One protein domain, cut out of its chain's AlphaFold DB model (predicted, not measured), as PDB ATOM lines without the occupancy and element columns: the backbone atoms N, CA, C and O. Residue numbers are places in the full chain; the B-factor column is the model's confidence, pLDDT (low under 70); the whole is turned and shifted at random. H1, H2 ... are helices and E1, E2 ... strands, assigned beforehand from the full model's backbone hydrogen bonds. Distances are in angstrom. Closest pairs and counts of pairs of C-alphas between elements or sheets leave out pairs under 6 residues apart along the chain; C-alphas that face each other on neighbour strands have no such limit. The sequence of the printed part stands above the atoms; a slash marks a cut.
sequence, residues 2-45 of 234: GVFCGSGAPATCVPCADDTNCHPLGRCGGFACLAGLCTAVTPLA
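This is residues 2 to 45 of the 234 residues of an uncharacterized protein of Deltaproteobacteria bacterium (UniProt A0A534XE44). Little regular structure is present: a mostly unnamed chain folds back on itself as a loop at one end, residues 4 to 5 pairing antiparallel with 13 to 14, and then winds to a small hairpin, E1 and E2, with the short helix H1 before it. The printed part has 44 residues, 12 of them in named elements, in the order H1, E1, E2, class mixed. It is compact, with a radius of gyration of the C-alphas of 10.6 A, and spans 38 by 18 by 13 A.

After H1, residues 26 to 29, a tight link leads to E1, residues 31 to 34; their closest C-alphas, Gly 26 and Ala 32, are 6.4 A apart. A tight link joins E1 to its antiparallel neighbour E2, residues 37 to 40, at 142 degrees; N 32 and O 39, 2.9 A apart, are within hydrogen-bond range. H1 and E2 are apart. H1 is too short for an O i to N i+4 pair; its one O i to N i+3 pair is within range.

H1 begins at C-alpha 26 (19.533, -5.539, 4.786) and measures 5.6 A, E1 9.3 A and E2 9.8 A, ending at C-alpha 40 (12.622, -10.697, 10.831).

The farthest C-alphas, Pro 10 and Ala 45, are 37.8 A apart. The printed part has no cut. Residues 2 to 13 have pLDDT under 70.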
ATOM      1  N   GLY A   2      15.957 -18.316   9.520       53.91
ATOM      2  CA  GLY A   2      16.455 -18.953   8.306       53.91
ATOM      3  C   GLY A   2      17.950 -18.719   8.203       53.91
ATOM      4  O   GLY A   2      18.427 -17.637   8.531       53.91
ATOM      5  N   VAL A   3      18.682 -19.750   7.812       56.09
ATOM      6  CA  VAL A   3      20.087 -19.635   7.428       56.09
ATOM      7  C   VAL A   3      20.108 -19.384   5.918       56.09
ATOM      8  O   VAL A   3      19.256 -19.923   5.209       56.09
ATOM      9  N   PHE A   4      21.036 -18.572   5.411       59.66
ATOM     10  CA  PHE A   4      21.210 -18.421   3.967       59.66
ATOM     11  C   PHE A   4      21.786 -19.735   3.423       59.66
ATOM     12  O   PHE A   4      22.940 -20.079   3.679       59.66
ATOM     13  N   CYS A   5      20.965 -20.523   2.731       60.94
ATOM     14  CA  CYS A   5      21.412 -21.760   2.096       60.94
ATOM     15  C   CYS A   5      21.513 -21.474   0.592       60.94
ATOM     16  O   CYS A   5      20.501 -21.334  -0.096       60.94
ATOM     17  N   GLY A   6      22.744 -21.297   0.101       56.19
ATOM     18  CA  GLY A   6      23.005 -21.055  -1.317       56.19
ATOM     19  C   GLY A   6      22.490 -22.206  -2.184       56.19
ATOM     20  O   GLY A   6      22.478 -23.360  -1.759       56.19
ATOM     21  N   SER A   7      22.085 -21.906  -3.418       58.28
ATOM     22  CA  SER A   7      21.442 -22.838  -4.361       58.28
ATOM     23  C   SER A   7      22.341 -23.984  -4.871       58.28
ATOM     24  O   SER A   7      21.961 -24.689  -5.803       58.28
ATOM     25  N   GLY A   8      23.544 -24.159  -4.314       52.88
ATOM     26  CA  GLY A   8      24.511 -25.187  -4.704       52.88
ATOM     27  C   GLY A   8      24.488 -26.378  -3.748       52.88
ATOM     28  O   GLY A   8      24.497 -26.197  -2.537       52.88
ATOM     29  N   ALA A   9      24.462 -27.600  -4.287       45.38
ATOM     30  CA  ALA A   9      24.514 -28.829  -3.496       45.38
ATOM     31  C   ALA A   9      25.974 -29.257  -3.189       45.38
ATOM     32  O   ALA A   9      26.793 -29.253  -4.109       45.38
ATOM     33  N   PRO A  10      26.293 -29.701  -1.953       51.75
ATOM     34  CA  PRO A  10      25.405 -29.722  -0.793       51.75
ATOM     35  C   PRO A  10      25.154 -28.297  -0.286       51.75
ATOM     36  O   PRO A  10      26.087 -27.507  -0.174       51.75
ATOM     37  N   ALA A  11      23.891 -27.986   0.025       58.12
ATOM     38  CA  ALA A  11      23.501 -26.684   0.551       58.12
ATOM     39  C   ALA A  11      24.079 -26.527   1.962       58.12
ATOM     40  O   ALA A  11      23.474 -26.932   2.956       58.12
ATOM     41  N   THR A  12      25.293 -25.991   2.052       63.69
ATOM     42  CA  THR A  12      25.883 -25.578   3.320       63.69
ATOM     43  C   THR A  12      25.163 -24.318   3.757       63.69
ATOM     44  O   THR A  12      25.270 -23.273   3.117       63.69
ATOM     45  N   CYS A  13      24.394 -24.430   4.827       68.75
ATOM     46  CA  CYS A  13      23.754 -23.289   5.441       68.75
ATOM     47  C   CYS A  13      24.829 -22.528   6.232       68.75
ATOM     48  O   CYS A  13      25.351 -23.027   7.230       68.75
ATOM     49  N   VAL A  14      25.212 -21.357   5.722       81.69
ATOM     50  CA  VAL A  14      26.270 -20.516   6.295       81.69
ATOM     51  C   VAL A  14      25.619 -19.469   7.208       81.69
ATOM     52  O   VAL A  14      24.649 -18.836   6.779       81.69
ATOM     53  N   PRO A  15      26.103 -19.278   8.454       86.88
ATOM     54  CA  PRO A  15      25.639 -18.186   9.307       86.88
ATOM     55  C   PRO A  15      25.776 -16.847   8.580       86.88
ATOM     56  O   PRO A  15      26.777 -16.622   7.900       86.88
ATOM     57  N   CYS A  16      24.798 -15.956   8.724       88.62
ATOM     58  CA  CYS A  16      24.945 -14.607   8.180       88.62
ATOM     59  C   CYS A  16      26.115 -13.890   8.877       88.62
ATOM     60  O   CYS A  16      26.336 -14.070  10.078       88.62
ATOM     61  N   ALA A  17      26.869 -13.098   8.122       90.25
ATOM     62  CA  ALA A  17      27.903 -12.212   8.648       90.25
ATOM     63  C   ALA A  17      27.362 -10.785   8.837       90.25
ATOM     64  O   ALA A  17      27.734 -10.113   9.797       90.25
ATOM     65  N   ASP A  18      26.448 -10.357   7.964       90.81
ATOM     66  CA  ASP A  18      25.792  -9.048   7.992       90.81
ATOM     67  C   ASP A  18      24.326  -9.124   7.517       90.81
ATOM     68  O   ASP A  18      23.822 -10.182   7.129       90.81
ATOM     69  N   ASP A  19      23.624  -7.990   7.571       90.62
ATOM     70  CA  ASP A  19      22.202  -7.908   7.225       90.62
ATOM     71  C   ASP A  19      21.937  -8.134   5.728       90.62
ATOM     72  O   ASP A  19      20.881  -8.657   5.360       90.62
ATOM     73  N   THR A  20      22.893  -7.802   4.855       89.50
ATOM     74  CA  THR A  20      22.760  -7.994   3.402       89.50
ATOM     75  C   THR A  20      22.773  -9.474   3.019       89.50
ATOM     76  O   THR A  20      22.139  -9.879   2.044       89.50
ATOM     77  N   ASN A  21      23.402 -10.318   3.850       89.88
ATOM     78  CA  ASN A  21      23.276 -11.771   3.761       89.88
ATOM     79  C   ASN A  21      21.895 -12.285   4.165       89.88
ATOM     80  O   ASN A  21      21.714 -13.488   4.141       89.88
ATOM     81  N   CYS A  22      20.958 -11.450   4.614       88.81
ATOM     82  CA  CYS A  22      19.604 -11.868   4.979       88.81
ATOM     83  C   CYS A  22      18.548 -11.283   4.041       88.81
ATOM     84  O   CYS A  22      17.525 -11.922   3.793       88.81
ATOM     85  N   HIS A  23      18.795 -10.090   3.504       89.44
ATOM     86  CA  HIS A  23      17.926  -9.425   2.541       89.44
ATOM     87  C   HIS A  23      18.755  -8.457   1.677       89.44
ATOM     88  O   HIS A  23      19.651  -7.820   2.217       89.44
ATOM     89  N   PRO A  24      18.459  -8.255   0.375       87.81
ATOM     90  CA  PRO A  24      19.228  -7.331  -0.476       87.81
ATOM     91  C   PRO A  24      19.289  -5.883   0.036       87.81
ATOM     92  O   PRO A  24      20.258  -5.180  -0.210       87.81
ATOM     93  N   LEU A  25      18.254  -5.455   0.761       88.88
ATOM     94  CA  LEU A  25      18.179  -4.156   1.447       88.88
ATOM     95  C   LEU A  25      18.596  -4.221   2.931       88.88
ATOM     96  O   LEU A  25      18.309  -3.308   3.694       88.88
ATOM     97  N   GLY A  26      19.181  -5.328   3.384       89.44
ATOM     98  CA  GLY A  26      19.533  -5.539   4.786       89.44
ATOM     99  C   GLY A  26      18.367  -5.284   5.745       89.44
ATOM    100  O   GLY A  26      17.219  -5.669   5.479       89.44
ATOM    101  N   ARG A  27      18.654  -4.559   6.832       91.12
ATOM    102  CA  ARG A  27      17.663  -4.160   7.845       91.12
ATOM    103  C   ARG A  27      16.518  -3.316   7.285       91.12
ATOM    104  O   ARG A  27      15.399  -3.418   7.787       91.12
ATOM    105  N   CYS A  28      16.751  -2.560   6.214       92.25
ATOM    106  CA  CYS A  28      15.715  -1.792   5.520       92.25
ATOM    107  C   CYS A  28      14.629  -2.686   4.913       92.25
ATOM    108  O   CYS A  28      13.486  -2.271   4.770       92.25
ATOM    109  N   GLY A  29      14.968  -3.933   4.574       90.44
ATOM    110  CA  GLY A  29      14.011  -4.927   4.090       90.44
ATOM    111  C   GLY A  29      13.292  -5.709   5.185       90.44
ATOM    112  O   GLY A  29      12.582  -6.663   4.873       90.44
ATOM    113  N   GLY A  30      13.497  -5.361   6.460       91.38
ATOM    114  CA  GLY A  30      12.878  -6.050   7.589       91.38
ATOM    115  C   GLY A  30      13.578  -7.344   8.004       91.38
ATOM    116  O   GLY A  30      12.958  -8.193   8.641       91.38
ATOM    117  N   PHE A  31      14.862  -7.520   7.674       92.38
ATOM    118  CA  PHE A  31      15.654  -8.655   8.153       92.38
ATOM    119  C   PHE A  31      17.019  -8.208   8.670       92.38
ATOM    120  O   PHE A  31      17.701  -7.415   8.036       92.38
ATOM    121  N   ALA A  32      17.424  -8.750   9.817       90.81
ATOM    122  CA  ALA A  32      18.723  -8.490  10.425       90.81
ATOM    123  C   ALA A  32      19.468  -9.796  10.709       90.81
ATOM    124  O   ALA A  32      18.850 -10.815  11.043       90.81
ATOM    125  N   CYS A  33      20.793  -9.740  10.643       92.06
ATOM    126  CA  CYS A  33      21.655 -10.799  11.129       92.06
ATOM    127  C   CYS A  33      21.872 -10.645  12.637       92.06
ATOM    128  O   CYS A  33      22.537  -9.719  13.102       92.06
ATOM    129  N   LEU A  34      21.309 -11.565  13.422       92.25
ATOM    130  CA  LEU A  34      21.440 -11.579  14.877       92.25
ATOM    131  C   LEU A  34      22.072 -12.902  15.300       92.25
ATOM    132  O   LEU A  34      21.475 -13.961  15.123       92.25
ATOM    133  N   ALA A  35      23.295 -12.840  15.832       91.50
ATOM    134  CA  ALA A  35      24.073 -14.015  16.244       91.50
ATOM    135  C   ALA A  35      24.186 -15.100  15.147       91.50
ATOM    136  O   ALA A  35      24.056 -16.292  15.420       91.50
ATOM    137  N   GLY A  36      24.405 -14.684  13.892       89.00
ATOM    138  CA  GLY A  36      24.540 -15.594  12.750       89.00
ATOM    139  C   GLY A  36      23.218 -16.123  12.180       89.00
ATOM    140  O   GLY A  36      23.242 -16.990  11.306       89.00
ATOM    141  N   LEU A  37      22.069 -15.611  12.641       89.19
ATOM    142  CA  LEU A  37      20.736 -16.014  12.188       89.19
ATOM    143  C   LEU A  37      19.963 -14.847  11.564       89.19
ATOM    144  O   LEU A  37      19.818 -13.788  12.180       89.19
ATOM    145  N   CYS A  38      19.364 -15.082  10.391       90.94
ATOM    146  CA  CYS A  38      18.454 -14.117   9.782       90.94
ATOM    147  C   CYS A  38      17.116 -14.103  10.524       90.94
ATOM    148  O   CYS A  38      16.368 -15.096  10.567       90.94
ATOM    149  N   THR A  39      16.824 -12.946  11.112       92.31
ATOM    150  CA  THR A  39      15.650 -12.703  11.944       92.31
ATOM    151  C   THR A  39      14.839 -11.567  11.343       92.31
ATOM    152  O   THR A  39      15.401 -10.549  10.947       92.31
ATOM    153  N   ALA A  40      13.523 -11.756  11.257       92.50
ATOM    154  CA  ALA A  40      12.622 -10.697  10.831       92.50
ATOM    155  C   ALA A  40      12.612  -9.590  11.892       92.50
ATOM    156  O   ALA A  40      12.482  -9.867  13.086       92.50
ATOM    157  N   VAL A  41      12.757  -8.354  11.444       92.00
ATOM    158  CA  VAL A  41      12.714  -7.139  12.254       92.00
ATOM    159  C   VAL A  41      11.773  -6.143  11.589       92.00
ATOM    160  O   VAL A  41      11.432  -6.281  10.415       92.00
ATOM    161  N   THR A  42      11.347  -5.126  12.326       92.38
ATOM    162  CA  THR A  42      10.625  -4.011  11.712       92.38
ATOM    163  C   THR A  42      11.563  -3.284  10.737       92.38
ATOM    164  O   THR A  42      12.675  -2.939  11.149       92.38
ATOM    165  N   PRO A  43      11.160  -3.068   9.469       91.12
ATOM    166  CA  PRO A  43      11.916  -2.246   8.526       91.12
ATOM    167  C   PRO A  43      12.243  -0.863   9.098       91.12
ATOM    168  O   PRO A  43      11.429  -0.277   9.815       91.12
ATOM    169  N   LEU A  44      13.422  -0.341   8.763       91.69
ATOM    170  CA  LEU A  44      13.815   1.026   9.107       91.69
ATOM    171  C   LEU A  44      12.902   2.038   8.391       91.69
ATOM    172  O   LEU A  44      12.723   1.960   7.177       91.69
ATOM    173  N   ALA A  45      12.349   2.990   9.144       91.94
ATOM    174  CA  ALA A  45      11.690   4.173   8.601       91.94
ATOM    175  C   ALA A  45      12.722   5.305   8.549       91.94
ATOM    176  O   ALA A  45      13.087   5.838   9.592       91.94
TER     177      ALA A  45